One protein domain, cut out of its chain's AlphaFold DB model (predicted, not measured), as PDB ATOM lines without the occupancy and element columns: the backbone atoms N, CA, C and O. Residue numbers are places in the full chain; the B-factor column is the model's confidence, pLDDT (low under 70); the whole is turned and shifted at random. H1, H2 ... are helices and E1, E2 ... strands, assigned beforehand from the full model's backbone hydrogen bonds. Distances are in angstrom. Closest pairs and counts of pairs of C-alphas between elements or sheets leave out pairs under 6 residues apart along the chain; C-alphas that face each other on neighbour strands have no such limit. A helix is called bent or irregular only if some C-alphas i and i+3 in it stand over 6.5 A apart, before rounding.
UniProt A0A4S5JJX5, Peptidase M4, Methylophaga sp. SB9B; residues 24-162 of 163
ATOM      1  N   LEU A  24     302.234 248.674 314.652       96.94
ATOM      2  CA  LEU A  24     301.903 247.757 313.561       96.94
ATOM      3  C   LEU A  24     300.396 247.485 313.471       96.94
ATOM      4  O   LEU A  24     299.839 247.558 312.385       96.94
ATOM      5  N   ASP A  25     299.718 247.224 314.595       97.19
ATOM      6  CA  ASP A  25     298.265 246.982 314.590       97.19
ATOM      7  C   ASP A  25     297.494 248.200 314.054       97.19
ATOM      8  O   ASP A  25     296.515 248.049 313.324       97.19
ATOM      9  N   VAL A  26     297.935 249.410 314.421       97.81
ATOM     10  CA  VAL A  26     297.351 250.662 313.925       97.81
ATOM     11  C   VAL A  26     297.652 250.847 312.438       97.81
ATOM     12  O   VAL A  26     296.732 251.160 311.689       97.81
ATOM     13  N   CYS A  27     298.892 250.596 312.006       98.25
ATOM     14  CA  CYS A  27     299.277 250.683 310.599       98.25
ATOM     15  C   CYS A  27     298.444 249.734 309.733       98.25
ATOM     16  O   CYS A  27     297.782 250.184 308.807       98.25
ATOM     17  N   VAL A  28     298.374 248.448 310.098       98.50
ATOM     18  CA  VAL A  28     297.572 247.438 309.389       98.50
ATOM     19  C   VAL A  28     296.106 247.857 309.307       98.50
ATOM     20  O   VAL A  28     295.494 247.756 308.248       98.50
ATOM     21  N   ALA A  29     295.530 248.353 310.406       98.25
ATOM     22  CA  ALA A  29     294.144 248.808 310.406       98.25
ATOM     23  C   ALA A  29     293.923 249.996 309.454       98.25
ATOM     24  O   ALA A  29     292.969 249.976 308.680       98.25
ATOM     25  N   SER A  30     294.796 251.007 309.489       98.00
ATOM     26  CA  SER A  30     294.703 252.176 308.609       98.00
ATOM     27  C   SER A  30     294.957 251.822 307.144       98.00
ATOM     28  O   SER A  30     294.195 252.251 306.283       98.00
ATOM     29  N   ALA A  31     295.967 251.003 306.860       98.25
ATOM     30  CA  ALA A  31     296.308 250.576 305.511       98.25
ATOM     31  C   ALA A  31     295.159 249.781 304.867       98.25
ATOM     32  O   ALA A  31     294.750 250.092 303.755       98.25
ATOM     33  N   MET A  32     294.541 248.851 305.606       98.56
ATOM     34  CA  MET A  32     293.369 248.091 305.140       98.56
ATOM     35  C   MET A  32     292.078 248.914 305.051       98.56
ATOM     36  O   MET A  32     291.164 248.538 304.317       98.56
ATOM     37  N   GLU A  33     291.963 250.014 305.801       98.25
ATOM     38  CA  GLU A  33     290.852 250.959 305.652       98.25
ATOM     39  C   GLU A  33     290.998 251.798 304.373       98.25
ATOM     40  O   GLU A  33     290.003 252.023 303.681       98.25
ATOM     41  N   MET A  34     292.219 252.243 304.055       97.62
ATOM     42  CA  MET A  34     292.518 253.008 302.839       97.62
ATOM     43  C   MET A  34     292.426 252.132 301.589       97.62
ATOM     44  O   MET A  34     291.741 252.500 300.632       97.62
ATOM     45  N   HIS A  35     293.052 250.957 301.643       98.19
ATOM     46  CA  HIS A  35     293.204 250.028 300.528       98.19
ATOM     47  C   HIS A  35     292.748 248.626 300.954       98.19
ATOM     48  O   HIS A  35     293.567 247.785 301.328       98.19
ATOM     49  N   PRO A  36     291.430 248.341 300.948       98.62
ATOM     50  CA  PRO A  36     290.933 247.002 301.240       98.62
ATOM     51  C   PRO A  36     291.535 245.976 300.277       98.62
ATOM     52  O   PRO A  36     291.496 246.181 299.064       98.62
ATOM     53  N   GLY A  37     292.077 244.881 300.808       98.19
ATOM     54  CA  GLY A  37     292.747 243.869 299.999       98.19
ATOM     55  C   GLY A  37     293.476 242.816 300.829       98.19
ATOM     56  O   GLY A  37     293.090 242.506 301.960       98.19
ATOM     57  N   GLU A  38     294.535 242.259 300.250       98.38
ATOM     58  CA  GLU A  38     295.428 241.288 300.883       98.38
ATOM     59  C   GLU A  38     296.804 241.923 301.110       98.38
ATOM     60  O   GLU A  38     297.450 242.340 300.155       98.38
ATOM     61  N   ILE A  39     297.264 241.971 302.366       98.50
ATOM     62  CA  ILE A  39     298.660 242.307 302.684       98.50
ATOM     63  C   ILE A  39     299.531 241.138 302.221       98.50
ATOM     64  O   ILE A  39     299.393 240.027 302.746       98.50
ATOM     65  N   VAL A  40     300.409 241.383 301.250       98.44
ATOM     66  CA  VAL A  40     301.286 240.362 300.650       98.44
ATOM     67  C   VAL A  40     302.716 240.436 301.179       98.44
ATOM     68  O   VAL A  40     303.431 239.427 301.173       98.44
ATOM     69  N   SER A  41     303.106 241.587 301.717       98.31
ATOM     70  CA  SER A  41     304.419 241.824 302.300       98.31
ATOM     71  C   SER A  41     304.311 242.783 303.489       98.31
ATOM     72  O   SER A  41     303.344 243.524 303.652       98.31
ATOM     73  N   LEU A  42     305.271 242.658 304.394       98.38
ATOM     74  CA  LEU A  42     305.529 243.587 305.483       98.38
ATOM     75  C   LEU A  42     307.037 243.735 305.569       98.38
ATOM     76  O   LEU A  42     307.726 242.747 305.875       98.38
ATOM     77  N   ARG A  43     307.525 244.957 305.415       98.38
ATOM     78  CA  ARG A  43     308.897 245.297 305.758       98.38
ATOM     79  C   ARG A  43     308.962 246.160 307.009       98.38
ATOM     80  O   ARG A  43     307.968 246.663 307.536       98.38
ATOM     81  N   ALA A  44     310.148 246.185 307.592       98.19
ATOM     82  CA  ALA A  44     310.472 247.094 308.670       98.19
ATOM     83  C   ALA A  44     311.731 247.850 308.284       98.19
ATOM     84  O   ALA A  44     312.835 247.311 308.427       98.19
ATOM     85  N   GLU A  45     311.565 249.091 307.858       98.25
ATOM     86  CA  GLU A  45     312.657 249.968 307.473       98.25
ATOM     87  C   GLU A  45     313.196 250.788 308.648       98.25
ATOM     88  O   GLU A  45     312.625 250.941 309.744       98.25
ATOM     89  N   MET A  46     314.363 251.357 308.379       97.50
ATOM     90  CA  MET A  46     314.911 252.484 309.098       97.50
ATOM     91  C   MET A  46     315.331 253.573 308.113       97.50
ATOM     92  O   MET A  46     316.328 253.408 307.409       97.50
ATOM     93  N   GLU A  47     314.644 254.709 308.166       94.88
ATOM     94  CA  GLU A  47     315.073 255.972 307.572       94.88
ATOM     95  C   GLU A  47     315.771 256.806 308.669       94.88
ATOM     96  O   GLU A  47     315.185 257.182 309.695       94.88
ATOM     97  N   ASP A  48     317.073 257.057 308.514       89.50
ATOM     98  CA  ASP A  48     317.937 257.712 309.509       89.50
ATOM     99  C   ASP A  48     317.920 257.074 310.922       89.50
ATOM    100  O   ASP A  48     318.761 256.246 311.281       89.50
ATOM    101  N   LYS A  49     317.023 257.547 311.796       90.12
ATOM    102  CA  LYS A  49     316.820 257.090 313.189       90.12
ATOM    103  C   LYS A  49     315.355 256.784 313.483       90.12
ATOM    104  O   LYS A  49     315.014 256.464 314.631       90.12
ATOM    105  N   ASN A  50     314.502 256.956 312.486       94.75
ATOM    106  CA  ASN A  50     313.097 256.635 312.554       94.75
ATOM    107  C   ASN A  50     312.935 255.198 312.071       94.75
ATOM    108  O   ASN A  50     313.689 254.715 311.239       94.75
ATOM    109  N   HIS A  51     312.015 254.490 312.705       97.50
ATOM    110  CA  HIS A  51     311.687 253.124 312.339       97.50
ATOM    111  C   HIS A  51     310.285 253.156 311.772       97.50
ATOM    112  O   HIS A  51     309.401 253.745 312.417       97.50
ATOM    113  N   GLN A  52     310.076 252.465 310.669       98.19
ATOM    114  CA  GLN A  52     308.783 252.376 310.020       98.19
ATOM    115  C   GLN A  52     308.429 250.940 309.666       98.19
ATOM    116  O   GLN A  52     309.201 250.013 309.917       98.19
ATOM    117  N   PHE A  53     307.182 250.775 309.260       98.44
ATOM    118  CA  PHE A  53     306.684 249.573 308.623       98.44
ATOM    119  C   PHE A  53     306.152 249.972 307.265       98.44
ATOM    120  O   PHE A  53     305.381 250.926 307.203       98.44
ATOM    121  N   GLU A  54     306.479 249.184 306.266       98.50
ATOM    122  CA  GLU A  54     305.920 249.233 304.925       98.50
ATOM    123  C   GLU A  54     305.039 247.996 304.731       98.50
ATOM    124  O   GLU A  54     305.370 246.889 305.177       98.50
ATOM    125  N   LEU A  55     303.858 248.200 304.157       98.69
ATOM    126  CA  LEU A  55     302.897 247.149 303.846       98.69
ATOM    127  C   LEU A  55     302.555 247.189 302.359       98.69
ATOM    128  O   LEU A  55     301.806 248.074 301.943       98.69
ATOM    129  N   ASP A  56     302.981 246.176 301.613       98.50
ATOM    130  CA  ASP A  56     302.547 245.949 300.238       98.50
ATOM    131  C   ASP A  56     301.190 245.228 300.266       98.50
ATOM    132  O   ASP A  56     300.980 244.192 300.924       98.50
ATOM    133  N   ILE A  57     300.233 245.789 299.537       98.75
ATOM    134  CA  ILE A  57     298.827 245.415 299.559       98.75
ATOM    135  C   ILE A  57     298.354 245.201 298.136       98.75
ATOM    136  O   ILE A  57     298.251 246.128 297.334       98.75
ATOM    137  N   LYS A  58     297.903 243.981 297.866       98.44
ATOM    138  CA  LYS A  58     297.101 243.702 296.686       98.44
ATOM    139  C   LYS A  58     295.666 244.154 296.933       98.44
ATOM    140  O   LYS A  58     294.884 243.442 297.569       98.44
ATOM    141  N   GLY A  59     295.326 245.335 296.432       98.50
ATOM    142  CA  GLY A  59     294.014 245.948 296.588       98.50
ATOM    143  C   GLY A  59     292.903 245.187 295.861       98.50
ATOM    144  O   GLY A  59     293.080 244.657 294.760       98.50
ATOM    145  N   ASP A  60     291.703 245.201 296.439       98.69
ATOM    146  CA  ASP A  60     290.472 244.690 295.819       98.69
ATOM    147  C   ASP A  60     290.098 245.468 294.541       98.69
ATOM    148  O   ASP A  60     289.328 244.989 293.702       98.69
ATOM    149  N   ASP A  61     290.650 246.674 294.373       97.94
ATOM    150  CA  ASP A  61     290.547 247.483 293.160       97.94
ATOM    151  C   ASP A  61     291.499 247.032 292.034       97.94
ATOM    152  O   ASP A  61     291.437 247.565 290.921       97.94
ATOM    153  N   GLY A  62     292.318 246.008 292.296       97.75
ATOM    154  CA  GLY A  62     293.252 245.407 291.352       97.75
ATOM    155  C   GLY A  62     294.583 246.144 291.223       97.75
ATOM    156  O   GLY A  62     295.316 245.845 290.280       97.75
ATOM    157  N   LYS A  63     294.875 247.098 292.113       98.12
ATOM    158  CA  LYS A  63     296.164 247.796 292.191       98.12
ATOM    159  C   LYS A  63     297.034 247.208 293.301       98.12
ATOM    160  O   LYS A  63     296.507 246.630 294.250       98.12
ATOM    161  N   ASN A  64     298.340 247.398 293.171       98.31
ATOM    162  CA  ASN A  64     299.306 247.167 294.236       98.31
ATOM    163  C   ASN A  64     299.533 248.504 294.945       98.31
ATOM    164  O   ASN A  64     299.687 249.527 294.283       98.31
ATOM    165  N   TRP A  65     299.433 248.506 296.266       98.50
ATOM    166  CA  TRP A  65     299.609 249.691 297.093       98.50
ATOM    167  C   TRP A  65     300.681 249.425 298.124       98.50
ATOM    168  O   TRP A  65     300.657 248.377 298.759       98.50
ATOM    169  N   GLU A  66     301.519 250.414 298.356       98.44
ATOM    170  CA  GLU A  66     302.514 250.412 299.413       98.44
ATOM    171  C   GLU A  66     302.102 251.456 300.447       98.44
ATOM    172  O   GLU A  66     301.614 252.545 300.115       98.44
ATOM    173  N   VAL A  67     302.149 251.084 301.725       98.56
ATOM    174  CA  VAL A  67     301.759 251.973 302.823       98.56
ATOM    175  C   VAL A  67     302.819 251.943 303.899       98.56
ATOM    176  O   VAL A  67     302.945 250.956 304.627       98.56
ATOM    177  N   GLU A  68     303.483 253.076 304.073       98.12
ATOM    178  CA  GLU A  68     304.464 253.269 305.125       98.12
ATOM    179  C   GLU A  68     303.849 253.918 306.362       98.12
ATOM    180  O   GLU A  68     303.049 254.860 306.300       98.12
ATOM    181  N   CYS A  69     304.265 253.457 307.534       98.44
ATOM    182  CA  CYS A  69     303.795 253.954 308.816       98.44
ATOM    183  C   CYS A  69     304.928 254.097 309.827       98.44
ATOM    184  O   CYS A  69     305.740 253.191 310.007       98.44
ATOM    185  N   ASP A  70     304.876 255.144 310.654       97.75
ATOM    186  CA  ASP A  70     305.747 255.240 311.828       97.75
ATOM    187  C   ASP A  70     305.519 254.030 312.751       97.75
ATOM    188  O   ASP A  70     304.420 253.807 313.269       97.75
ATOM    189  N   SER A  71     306.578 253.269 313.024       96.88
ATOM    190  CA  SER A  71     306.487 251.988 313.745       96.88
ATOM    191  C   SER A  71     305.983 252.105 315.190       96.88
ATOM    192  O   SER A  71     305.544 251.118 315.789       96.88
ATOM    193  N   LYS A  72     306.058 253.298 315.798       95.62
ATOM    194  CA  LYS A  72     305.667 253.523 317.200       95.62
ATOM    195  C   LYS A  72     304.203 253.903 317.326       95.62
ATOM    196  O   LYS A  72     303.559 253.523 318.304       95.62
ATOM    197  N   THR A  73     303.709 254.703 316.391       96.12
ATOM    198  CA  THR A  73     302.376 255.307 316.435       96.12
ATOM    199  C   THR A  73     301.403 254.667 315.454       96.12
ATOM    200  O   THR A  73     300.200 254.784 315.668       96.12
ATOM    201  N   GLY A  74     301.908 254.001 314.413       96.44
ATOM    202  CA  GLY A  74     301.134 253.505 313.277       96.44
ATOM    203  C   GLY A  74     300.581 254.613 312.386       96.44
ATOM    204  O   GLY A  74     299.689 254.364 311.585       96.44
ATOM    205  N   LYS A  75     301.055 255.855 312.551       96.75
ATOM    206  CA  LYS A  75     300.652 256.965 311.691       96.75
ATOM    207  C   LYS A  75     301.222 256.730 310.293       96.75
ATOM    208  O   LYS A  75     302.439 256.660 310.166       96.75
ATOM    209  N   VAL A  76     300.351 256.736 309.287       97.81
ATOM    210  CA  VAL A  76     300.730 256.713 307.867       97.81
ATOM    211  C   VAL A  76     301.663 257.891 307.545       97.81
ATOM    212  O   VAL A  76     301.410 259.042 307.960       97.81
ATOM    213  N   LEU A  77     302.771 257.573 306.887       96.56
ATOM    214  CA  LEU A  77     303.809 258.492 306.434       96.56
ATOM    215  C   LEU A  77     303.640 258.762 304.942       96.56
ATOM    216  O   LEU A  77     303.454 259.924 304.581       96.56
ATOM    217  N   GLU A  78     303.576 257.691 304.158       96.88
ATOM    218  CA  GLU A  78     303.532 257.682 302.699       96.88
ATOM    219  C   GLU A  78     302.528 256.612 302.230       96.88
ATOM    220  O   GLU A  78     302.205 255.662 302.956       96.88
ATOM    221  N   THR A  79     301.955 256.815 301.046       97.94
ATOM    222  CA  THR A  79     301.253 255.759 300.319       97.94
ATOM    223  C   THR A  79     301.612 255.856 298.852       97.94
ATOM    224  O   THR A  79     301.448 256.910 298.233       97.94
ATOM    225  N   GLU A  80     302.057 254.737 298.309       98.25
ATOM    226  CA  GLU A  80     302.521 254.634 296.937       98.25
ATOM    227  C   GLU A  80     301.736 253.557 296.202       98.25
ATOM    228  O   GLU A  80     300.958 252.790 296.785       98.25
ATOM    229  N   ARG A  81     301.852 253.574 294.881       98.38
ATOM    230  CA  ARG A  81     301.143 252.648 294.015       98.38
ATOM    231  C   ARG A  81     302.074 252.155 292.939       98.38
ATOM    232  O   ARG A  81     302.284 252.865 291.944       98.38
ATOM    233  N   GLU A  82     302.418 250.885 293.071       98.31
ATOM    234  CA  GLU A  82     303.235 250.208 292.091       98.31
ATOM    235  C   GLU A  82     302.459 250.103 290.775       98.31
ATOM    236  O   GLU A  82     301.266 249.752 290.698       98.31
ATOM    237  N   VAL A  83     303.140 250.460 289.693       98.62
ATOM    238  CA  VAL A  83     302.622 250.383 288.336       98.62
ATOM    239  C   VAL A  83     303.594 249.673 287.408       98.62
ATOM    240  O   VAL A  83     304.793 249.573 287.627       98.62
ATOM    241  N   ALA A  84     303.079 249.191 286.280       98.25
ATOM    242  CA  ALA A  84     303.940 248.630 285.251       98.25
ATOM    243  C   ALA A  84     304.852 249.709 284.635       98.25
ATOM    244  O   ALA A  84     304.452 250.856 284.440       98.25
ATOM    245  N   ALA A  85     306.036 249.298 284.176       97.75
ATOM    246  CA  ALA A  85     307.014 250.174 283.522       97.75
ATOM    247  C   ALA A  85     306.478 250.990 282.321       97.75
ATOM    248  O   ALA A  85     307.064 252.009 281.945       97.75
ATOM    249  N   ASP A  86     305.409 250.528 281.660       97.94
ATOM    250  CA  ASP A  86     304.767 251.198 280.522       97.94
ATOM    251  C   ASP A  86     303.425 251.874 280.860       97.94
ATOM    252  O   ASP A  86     302.704 252.324 279.945       97.94
ATOM    253  N   ASP A  87     303.113 251.987 282.154       98.62
ATOM    254  CA  ASP A  87     301.937 252.677 282.664       98.62
ATOM    255  C   ASP A  87     301.878 254.117 282.139       98.62
ATOM    256  O   ASP A  87     302.879 254.827 281.985       98.62
ATOM    257  N   LYS A  88     300.674 254.541 281.756       98.31
ATOM    258  CA  LYS A  88     300.482 255.814 281.056       98.31
ATOM    259  C   LYS A  88     300.603 257.007 281.989       98.31
ATOM    260  O   LYS A  88     301.063 258.051 281.536       98.31
ATOM    261  N   GLU A  89     300.212 256.866 283.247       97.88
ATOM    262  CA  GLU A  89     300.350 257.918 284.245       97.88
ATOM    263  C   GLU A  89     301.827 258.169 284.539       97.88
ATOM    264  O   GLU A  89     302.274 259.312 284.405       97.88
ATOM    265  N   PHE A  90     302.591 257.097 284.767       98.62
ATOM    266  CA  PHE A  90     304.038 257.161 284.972       98.62
ATOM    267  C   PHE A  90     304.755 257.769 283.763       98.62
ATOM    268  O   PHE A  90     305.394 258.822 283.838       98.62
ATOM    269  N   THR A  91     304.594 257.143 282.592       98.31
ATOM    270  CA  THR A  91     305.337 257.521 281.377       98.31
ATOM    271  C   THR A  91     304.963 258.899 280.831       98.31
ATOM    272  O   THR A  91     305.752 259.494 280.096       98.31
ATOM    273  N   SER A  92     303.783 259.432 281.168       98.19
ATOM    274  CA  SER A  92     303.384 260.787 280.763       98.19
ATOM    275  C   SER A  92     304.065 261.897 281.570       98.19
ATOM    276  O   SER A  92     304.144 263.031 281.088       98.19
ATOM    277  N   GLN A  93     304.560 261.579 282.768       98.25
ATOM    278  CA  GLN A  93     305.124 262.539 283.716       98.25
ATOM    279  C   GLN A  93     306.644 262.401 283.859       98.25
ATOM    280  O   GLN A  93     307.334 263.418 283.984       98.25
ATOM    281  N   ALA A  94     307.164 261.172 283.784       98.50
ATOM    282  CA  ALA A  94     308.585 260.881 283.907       98.50
ATOM    283  C   ALA A  94     309.423 261.629 282.852       98.50
ATOM    284  O   ALA A  94     309.156 261.600 281.647       98.50
ATOM    285  N   LYS A  95     310.481 262.297 283.317       98.56
ATOM    286  CA  LYS A  95     311.479 263.007 282.496       98.56
ATOM    287  C   LYS A  95     312.857 262.364 282.600       98.56
ATOM    288  O   LYS A  95     313.662 262.482 281.674       98.56
ATOM    289  N   VAL A  96     313.119 261.689 283.714       98.69
ATOM    290  CA  VAL A  96     314.311 260.892 283.964       98.69
ATOM    291  C   VAL A  96     314.044 259.471 283.497       98.69
ATOM    292  O   VAL A  96     313.005 258.871 283.767       98.69
ATOM    293  N   ARG A  97     314.995 258.932 282.739       98.44
ATOM    294  CA  ARG A  97     314.946 257.544 282.288       98.44
ATOM    295  C   ARG A  97     315.498 256.617 283.365       98.44
ATOM    296  O   ARG A  97     316.446 256.996 284.049       98.44
ATOM    297  N   LEU A  98     315.004 255.380 283.393       98.69
ATOM    298  CA  LEU A  98     315.475 254.323 284.291       98.69
ATOM    299  C   LEU A  98     317.007 254.207 284.348       98.69
ATOM    300  O   LEU A  98     317.572 254.121 285.426       98.69
ATOM    301  N   ASP A  99     317.705 254.232 283.208       98.62
ATOM    302  CA  ASP A  99     319.167 254.089 283.177       98.62
ATOM    303  C   ASP A  99     319.908 255.258 283.842       98.62
ATOM    304  O   ASP A  99     320.985 255.063 284.404       98.62
ATOM    305  N   ALA A 100     319.333 256.460 283.805       98.81
ATOM    306  CA  ALA A 100     319.867 257.616 284.512       98.81
ATOM    307  C   ALA A 100     319.539 257.563 286.011       98.81
ATOM    308  O   ALA A 100     320.437 257.792 286.816       98.81
ATOM    309  N   ALA A 101     318.301 257.211 286.376       98.88
ATOM    310  CA  ALA A 101     317.881 257.052 287.770       98.88
ATOM    311  C   ALA A 101     318.691 255.958 288.481       98.88
ATOM    312  O   ALA A 101     319.299 256.207 289.518       98.88
ATOM    313  N   LEU A 102     318.825 254.791 287.848       98.81
ATOM    314  CA  LEU A 102     319.623 253.687 288.368       98.81
ATOM    315  C   LEU A 102     321.097 254.076 288.535       98.81
ATOM    316  O   LEU A 102     321.750 253.677 289.498       98.81
ATOM    317  N   LYS A 103     321.640 254.872 287.606       98.81
ATOM    318  CA  LYS A 103     322.998 255.397 287.754       98.81
ATOM    319  C   LYS A 103     323.104 256.314 288.978       98.81
ATOM    320  O   LYS A 103     324.075 256.192 289.716       98.81
ATOM    321  N   THR A 104     322.139 257.207 289.190       98.75
ATOM    322  CA  THR A 104     322.090 258.072 290.378       98.75
ATOM    323  C   THR A 104     322.068 257.242 291.663       98.75
ATOM    324  O   THR A 104     322.892 257.482 292.546       98.75
ATOM    325  N   ALA A 105     321.202 256.228 291.734       98.75
ATOM    326  CA  ALA A 105     321.097 255.335 292.885       98.75
ATOM    327  C   ALA A 105     322.416 254.591 293.160       98.75
ATOM    328  O   ALA A 105     322.943 254.663 294.267       98.75
ATOM    329  N   LEU A 106     323.016 253.957 292.145       98.75
ATOM    330  CA  LEU A 106     324.256 253.180 292.300       98.75
ATOM    331  C   LEU A 106     325.514 254.032 292.529       98.75
ATOM    332  O   LEU A 106     326.477 253.545 293.123       98.75
ATOM    333  N   ASP A 107     325.536 255.283 292.058       98.56
ATOM    334  CA  ASP A 107     326.616 256.225 292.372       98.56
ATOM    335  C   ASP A 107     326.602 256.595 293.870       98.56
ATOM    336  O   ASP A 107     327.671 256.780 294.462       98.56
ATOM    337  N   ALA A 108     325.414 256.712 294.477       98.38
ATOM    338  CA  ALA A 108     325.242 257.026 295.896       98.38
ATOM    339  C   ALA A 108     325.391 255.787 296.794       98.38
ATOM    340  O   ALA A 108     326.074 255.841 297.820       98.38
ATOM    341  N   TYR A 109     324.807 254.667 296.371       98.25
ATOM    342  CA  TYR A 109     324.735 253.416 297.116       98.25
ATOM    343  C   TYR A 109     325.212 252.248 296.239       98.25
ATOM    344  O   TYR A 109     324.414 251.577 295.585       98.25
ATOM    345  N   PRO A 110     326.531 251.982 296.190       98.50
ATOM    346  CA  PRO A 110     327.065 250.878 295.404       98.50
ATOM    347  C   PRO A 110     326.588 249.521 295.934       98.50
ATOM    348  O   PRO A 110     326.726 249.219 297.122       98.50
ATOM    349  N   GLY A 111     326.087 248.673 295.038       98.44
ATOM    350  CA  GLY A 111     325.619 247.338 295.393       98.44
ATOM    351  C   GLY A 111     325.021 246.578 294.214       98.44
ATOM    352  O   GLY A 111     325.145 246.980 293.054       98.44
ATOM    353  N   ALA A 112     324.383 245.453 294.522       98.69
ATOM    354  CA  ALA A 112     323.618 244.664 293.570       98.69
ATOM    355  C   ALA A 112     322.140 245.068 293.622       98.69
ATOM    356  O   ALA A 112     321.533 245.013 294.686       98.69
ATOM    357  N   VAL A 113     321.559 245.411 292.473       98.56
ATOM    358  CA  VAL A 113     320.124 245.719 292.345       98.56
ATOM    359  C   VAL A 113     319.321 244.423 292.415       98.56
ATOM    360  O   VAL A 113     319.547 243.522 291.601       98.56
ATOM    361  N   MET A 114     318.437 244.317 293.399       97.94
ATOM    362  CA  MET A 114     317.611 243.143 293.683       97.94
ATOM    363  C   MET A 114     316.197 243.288 293.125       97.94
ATOM    364  O   MET A 114     315.677 242.306 292.596       97.94
ATOM    365  N   LYS A 115     315.639 244.500 293.162       97.88
ATOM    366  CA  LYS A 115     314.301 244.846 292.671       97.88
ATOM    367  C   LYS A 115     314.343 246.216 291.989       97.88
ATOM    368  O   LYS A 115     315.271 246.996 292.216       97.88
ATOM    369  N   ILE A 116     313.408 246.442 291.074       98.50
ATOM    370  CA  ILE A 116     313.183 247.732 290.417       98.50
ATOM    371  C   ILE A 116     311.679 247.899 290.315       98.50
ATOM    372  O   ILE A 116     311.040 247.082 289.645       98.50
ATOM    373  N   GLU A 117     311.172 248.974 290.892       98.44
ATOM    374  CA  GLU A 117     309.753 249.311 290.888       98.44
ATOM    375  C   GLU A 117     309.508 250.695 290.301       98.44
ATOM    376  O   GLU A 117     310.433 251.469 290.015       98.44
ATOM    377  N   TYR A 118     308.244 250.931 289.975       98.69
ATOM    378  CA  TYR A 118     307.767 252.143 289.336       98.69
ATOM    379  C   TYR A 118     306.563 252.603 290.132       98.69
ATOM    380  O   TYR A 118     305.484 252.031 289.993       98.69
ATOM    381  N   GLU A 119     306.748 253.671 290.888       98.56
ATOM    382  CA  GLU A 119     305.763 254.111 291.859       98.56
ATOM    383  C   GLU A 119     305.037 255.367 291.384       98.56
ATOM    384  O   GLU A 119     305.563 256.190 290.619       98.56
ATOM    385  N   ILE A 120     303.774 255.486 291.794       98.50
ATOM    386  CA  ILE A 120     303.004 256.728 291.739       98.50
ATOM    387  C   ILE A 120     302.630 257.121 293.165       98.50
ATOM    388  O   ILE A 120     301.693 256.572 293.746       98.50
ATOM    389  N   GLU A 121     303.311 258.143 293.653       94.56
ATOM    390  CA  GLU A 121     303.129 258.761 294.963       94.56
ATOM    391  C   GLU A 121     302.476 260.155 294.829       94.56
ATOM    392  O   GLU A 121     302.246 260.675 293.727       94.56
ATOM    393  N   ASP A 122     302.181 260.806 295.959       92.06
ATOM    394  CA  ASP A 122     301.617 262.165 295.978       92.06
ATOM    395  C   ASP A 122     302.569 263.203 295.334       92.06
ATOM    396  O   ASP A 122     302.109 264.215 294.782       92.06
ATOM    397  N   SER A 123     303.885 262.957 295.376       93.31
ATOM    398  CA  SER A 123     304.924 263.802 294.762       93.31
ATOM    399  C   SER A 123     304.942 263.727 293.234       93.31
ATOM    400  O   SER A 123     305.335 264.698 292.572       93.31
ATOM    401  N   GLY A 124     304.526 262.594 292.665       97.38
ATOM    402  CA  GLY A 124     304.685 262.276 291.250       97.38
ATOM    403  C   GLY A 124     305.172 260.840 291.018       97.38
ATOM    404  O   GLY A 124     304.984 259.980 291.860       97.38
ATOM    405  N   PRO A 125     305.721 260.538 289.830       98.62
ATOM    406  CA  PRO A 125     306.316 259.235 289.566       98.62
ATOM    407  C   PRO A 125     307.736 259.127 290.124       98.62
ATOM    408  O   PRO A 125     308.537 260.054 289.940       98.62
ATOM    409  N   SER A 126     308.101 257.958 290.634       98.75
ATOM    410  CA  SER A 126     309.450 257.670 291.122       98.75
ATOM    411  C   SER A 126     309.912 256.252 290.773       98.75
ATOM    412  O   SER A 126     309.134 255.372 290.413       98.75
ATOM    413  N   TYR A 127     311.228 256.057 290.744       98.81
ATOM    414  CA  TYR A 127     311.818 254.728 290.619       98.81
ATOM    415  C   TYR A 127     312.317 254.293 291.983       98.81
ATOM    416  O   TYR A 127     313.169 254.987 292.539       98.81
ATOM    417  N   GLU A 128     311.902 253.121 292.432       98.75
ATOM    418  CA  GLU A 128     312.441 252.496 293.630       98.75
ATOM    419  C   GLU A 128     313.406 251.364 293.259       98.75
ATOM    420  O   GLU A 128     313.217 250.617 292.287       98.75
ATOM    421  N   PHE A 129     314.501 251.270 294.010       98.81
ATOM    422  CA  PHE A 129     315.516 250.244 293.854       98.81
ATOM    423  C   PHE A 129     315.855 249.597 295.195       98.81
ATOM    424  O   PHE A 129     316.529 250.208 296.024       98.81
ATOM    425  N   ASP A 130     315.582 248.301 295.317       98.56
ATOM    426  CA  ASP A 130     316.234 247.474 296.328       98.56
ATOM    427  C   ASP A 130     317.696 247.235 295.936       98.56
ATOM    428  O   ASP A 130     318.005 246.535 294.963       98.56
ATOM    429  N   ILE A 131     318.632 247.766 296.714       98.88
ATOM    430  CA  ILE A 131     320.071 247.623 296.506       98.88
ATOM    431  C   ILE A 131     320.695 246.883 297.683       98.88
ATOM    432  O   ILE A 131     320.780 247.373 298.810       98.88
ATOM    433  N   LYS A 132     321.237 245.697 297.400       98.69
ATOM    434  CA  LYS A 132     322.040 244.941 298.355       98.69
ATOM    435  C   LYS A 132     323.490 245.408 298.330       98.69
ATOM    436  O   LYS A 132     324.208 245.175 297.356       98.69
ATOM    437  N   THR A 133     323.934 246.026 299.414       98.38
ATOM    438  CA  THR A 133     325.297 246.548 299.564       98.38
ATOM    439  C   THR A 133     326.316 245.441 299.853       98.38
ATOM    440  O   THR A 133     325.979 244.336 300.293       98.38
ATOM    441  N   ASP A 134     327.603 245.749 299.670       96.62
ATOM    442  CA  ASP A 134     328.708 244.818 299.951       96.62
ATOM    443  C   ASP A 134     328.805 244.411 301.436       96.62
ATOM    444  O   ASP A 134     329.272 243.312 301.747       96.62
ATOM    445  N   ASP A 135     328.357 245.271 302.365       96.38
ATOM    446  CA  ASP A 135     328.263 244.956 303.801       96.38
ATOM    447  C   ASP A 135     327.003 244.146 304.161       96.38
ATOM    448  O   ASP A 135     326.815 243.775 305.322       96.38
ATOM    449  N   GLY A 136     326.188 243.798 303.161       97.00
ATOM    450  CA  GLY A 136     325.069 242.871 303.266       97.00
ATOM    451  C   GLY A 136     323.745 243.498 303.689       97.00
ATOM    452  O   GLY A 136     322.797 242.743 303.911       97.00
ATOM    453  N   LYS A 137     323.667 244.828 303.794       97.56
ATOM    454  CA  LYS A 137     322.400 245.534 304.012       97.56
ATOM    455  C   LYS A 137     321.564 245.504 302.739       97.56
ATOM    456  O   LYS A 137     322.113 245.427 301.640       97.56
ATOM    457  N   LEU A 138     320.253 245.562 302.911       98.38
ATOM    458  CA  LEU A 138     319.316 245.853 301.840       98.38
ATOM    459  C   LEU A 138     318.856 247.295 302.046       98.38
ATOM    460  O   LEU A 138     318.432 247.648 303.146       98.38
ATOM    461  N   LEU A 139     319.087 248.126 301.038       98.69
ATOM    462  CA  LEU A 139     318.656 249.513 301.011       98.69
ATOM    463  C   LEU A 139     317.532 249.637 300.003       98.69
ATOM    464  O   LEU A 139     317.678 249.107 298.906       98.69
ATOM    465  N   GLU A 140     316.510 250.385 300.351       98.62
ATOM    466  CA  GLU A 140     315.517 250.867 299.412       98.62
ATOM    467  C   GLU A 140     315.895 252.293 299.029       98.62
ATOM    468  O   GLU A 140     316.201 253.139 299.880       98.62
ATOM    469  N   VAL A 141     316.047 252.521 297.730       98.75
ATOM    470  CA  VAL A 141     316.559 253.777 297.193       98.75
ATOM    471  C   VAL A 141     315.591 254.294 296.158       98.75
ATOM    472  O   VAL A 141     315.537 253.769 295.047       98.75
ATOM    473  N   GLU A 142     314.932 255.394 296.485       98.56
ATOM    474  CA  GLU A 142     313.984 256.022 295.583       98.56
ATOM    475  C   GLU A 142     314.575 257.248 294.866       98.56
ATOM    476  O   GLU A 142     315.302 258.075 295.438       98.56
ATOM    477  N   VAL A 143     314.284 257.358 293.569       98.81
ATOM    478  CA  VAL A 143     314.696 258.463 292.700       98.81
ATOM    479  C   VAL A 143     313.470 259.044 292.006       98.81
ATOM    480  O   VAL A 143     312.872 258.389 291.149       98.81
ATOM    481  N   ASP A 144     313.173 260.316 292.270       98.69
ATOM    482  CA  ASP A 144     312.079 261.037 291.617       98.69
ATOM    483  C   ASP A 144     312.270 261.015 290.086       98.69
ATOM    484  O   ASP A 144     313.293 261.448 289.531       98.69
ATOM    485  N   ALA A 145     311.269 260.508 289.364       98.75
ATOM    486  CA  ALA A 145     311.368 260.267 287.929       98.75
ATOM    487  C   ALA A 145     311.219 261.554 287.095       98.75
ATOM    488  O   ALA A 145     311.296 261.510 285.862       98.75
ATOM    489  N   VAL A 146     311.029 262.722 287.716       98.56
ATOM    490  CA  VAL A 146     310.862 264.025 287.052       98.56
ATOM    491  C   VAL A 146     312.134 264.877 287.137       98.56
ATOM    492  O   VAL A 146     312.506 265.539 286.162       98.56
ATOM    493  N   SER A 147     312.791 264.870 288.286       98.44
ATOM    494  CA  SER A 147     313.922 265.702 288.689       98.44
ATOM    495  C   SER A 147     315.221 264.901 288.770       98.44
ATOM    496  O   SER A 147     316.285 265.447 288.469       98.44
ATOM    497  N   GLY A 148     315.135 263.609 289.098       98.38
ATOM    498  CA  GLY A 148     316.279 262.742 289.362       98.38
ATOM    499  C   GLY A 148     316.885 262.949 290.748       98.38
ATOM    500  O   GLY A 148     318.031 262.547 290.960       98.38
ATOM    501  N   GLU A 149     316.167 263.621 291.649       98.38
ATOM    502  CA  GLU A 149     316.559 263.783 293.047       98.38
ATOM    503  C   GLU A 149     316.373 262.462 293.807       98.38
ATOM    504  O   GLU A 149     315.436 261.714 293.550       98.38
ATOM    505  N   LEU A 150     317.309 262.168 294.713       98.12
ATOM    506  CA  LEU A 150     317.210 261.037 295.635       98.12
ATOM    507  C   LEU A 150     316.325 261.434 296.814       98.12
ATOM    508  O   LEU A 150     316.582 262.477 297.432       98.12
ATOM    509  N   LYS A 151     315.362 260.581 297.161       96.56
ATOM    510  CA  LYS A 151     314.707 260.637 298.469       96.56
ATOM    511  C   LYS A 151     315.674 260.157 299.572       96.56
ATOM    512  O   LYS A 151     316.759 259.632 299.271       96.56
ATOM    513  N   PRO A 152     315.365 260.412 300.858       96.88
ATOM    514  CA  PRO A 152     316.054 259.748 301.959       96.88
ATOM    515  C   PRO A 152     316.104 258.231 301.741       96.88
ATOM    516  O   PRO A 152     315.170 257.647 301.219       96.88
ATOM    517  N   VAL A 153     317.237 257.613 302.072       97.94
ATOM    518  CA  VAL A 153     317.418 256.169 301.883       97.94
ATOM    519  C   VAL A 153     316.846 255.407 303.061       97.94
ATOM    520  O   VAL A 153     317.096 255.774 304.218       97.94
ATOM    521  N   GLU A 154     316.215 254.283 302.767       98.50
ATOM    522  CA  GLU A 154     315.669 253.406 303.784       98.50
ATOM    523  C   GLU A 154     316.497 252.129 303.894       98.50
ATOM    524  O   GLU A 154     317.017 251.590 302.917       98.50
ATOM    525  N   THR A 155     316.726 251.660 305.119       98.50
ATOM    526  CA  THR A 155     317.382 250.367 305.351       98.50
ATOM    527  C   THR A 155     316.350 249.329 305.755       98.50
ATOM    528  O   THR A 155     315.876 249.366 306.892       98.50
ATOM    529  N   VAL A 156     316.109 248.342 304.894       98.12
ATOM    530  CA  VAL A 156     315.224 247.207 305.181       98.12
ATOM    531  C   VAL A 156     315.865 246.319 306.255       98.12
ATOM    532  O   VAL A 156     316.910 245.688 306.050       98.12
ATOM    533  N   LEU A 157     315.263 246.271 307.447       97.81
ATOM    534  CA  LEU A 157     315.776 245.497 308.587       97.81
ATOM    535  C   LEU A 157     315.346 244.031 308.512       97.81
ATOM    536  O   LEU A 157     316.118 243.132 308.861       97.81
ATOM    537  N   TYR A 158     314.103 243.797 308.098       96.75
ATOM    538  CA  TYR A 158     313.570 242.485 307.761       96.75
ATOM    539  C   TYR A 158     312.338 242.634 306.870       96.75
ATOM    540  O   TYR A 158     311.648 243.643 306.931       96.75
ATOM    541  N   GLN A 159     312.027 241.570 306.136       97.19
ATOM    542  CA  GLN A 159     310.820 241.443 305.329       97.19
ATOM    543  C   GLN A 159     310.129 240.113 305.641       97.19
ATOM    544  O   GLN A 159     310.783 239.091 305.890       97.19
ATOM    545  N   ILE A 160     308.800 240.131 305.649       97.62
ATOM    546  CA  ILE A 160     307.935 238.956 305.742       97.62
ATOM    547  C   ILE A 160     307.001 238.974 304.541       97.62
ATOM    548  O   ILE A 160     306.392 239.995 304.261       97.62
ATOM    549  N   GLY A 161     306.831 237.825 303.888       95.00
ATOM    550  CA  GLY A 161     306.107 237.781 302.622       95.00
ATOM    551  C   GLY A 161     307.009 238.261 301.492       95.00
ATOM    552  O   GLY A 161     308.203 237.945 301.504       95.00
ATOM    553  N   GLY A 162     306.421 238.967 300.540       80.62
ATOM    554  CA  GLY A 162     307.105 239.540 299.386       80.62
ATOM    555  C   GLY A 162     306.350 239.268 298.092       80.62
ATOM    556  O   GLY A 162     305.657 238.248 297.974       80.62
TER     557      GLY A 162
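What this domain is: This is residues 24 to 162 of the 163 residues of the protein "Peptidase M4" of Methylophaga sp. SB9B (UniProt A0A4S5JJX5). One strongly twisted sheet of nine strands folds round into two halves, E1 to E5 and E6 to E8, which face each other across a gap; bent E9 passes from one half to the other along one side, and E5 and E6 meet near their ends on the opposite side. H1 packs on the outside of the first half and H3 on the outside of the second, so to speak at opposite ends of the whole, while short H2 sits at the ends of E6 and E7. The printed part has 139 residues, with three named helices and nine named strands; along the chain H1 comes first, then E1 to E5, then H2 and H3, then E6 to E9; the class is mixed, helices and strands, and the sheet is branched, with E3 the antiparallel neighbour of E1, E2 and E4. It is compact, with a radius of gyration of the C-alphas of 14.5 A and spans of 38 by 37 by 22 A.

How they stand to each other: H1, residues 24 to 34, is on the sheet and touches E4, residues 64 to 70, where the C-alphas of Cys 27 and Cys 69, the closest, are 5.9 A apart. E1, residues 37 to 39, runs on into E2, residues 41 to 47, at 61 degrees. Both lie on one side of E3, residues 50 to 59, and E4 lies on the other side; N 43 and O 54 are 2.9 A apart, N 38 and O 58 3.0 A, and N 55 and O 67 2.9 A. E2, E3, E4 and E5, residues 76 to 80, form a meander, each strand the antiparallel neighbour of the one before; N 66 and O 80 are 2.9 A apart. H2, residues 88 to 93, only just lies over E6, residues 111 to 121, and E7, residues 124 to 133, with 3 C-alphas on each; its height over the sheet is 8.5 A. H3, residues 98 to 108, touches E8, residues 138 to 144, with Ala 101 and Val 143 the closest, their C-alphas 6.0 A apart. E6, E7, E8 and E9, residues 154 to 161, form a second meander; N 112 and O 132 are 2.9 A apart, N 129 and O 141 2.9 A, and N 140 and O 154 2.9 A. E9 is also the antiparallel neighbour of E2, with N 44 and O 158 at 3.0 A. E5 and E6 touch, the closest C-alphas being those of Glu 80 and Glu 121, 4.6 A apart, whereas E3 and E7 are apart. Every O i to N i+4 pair is within hydrogen-bond range in H1 and H3, and 1 of 2 in H2.

Where its parts are: H1 begins at C-alpha 24, (301.903, 247.757, 313.561), and is 15.2 A long; H3 is 15.4 A. E3 is 27.1 A long, E7 27.2 A and E6 25.2 A, and E6 bends by 70 degrees at residue 114. E9 bends by 70 degrees at residue 157 and ends at C-alpha 161, (306.107, 237.781, 302.622).

The domain as a whole: The two C-alphas farthest apart, those of Asp 61 and Asp 135, are 39.3 A apart. The printed part has no cut and no long link. Its mean pLDDT is 97.7, and no printed residue is under 70.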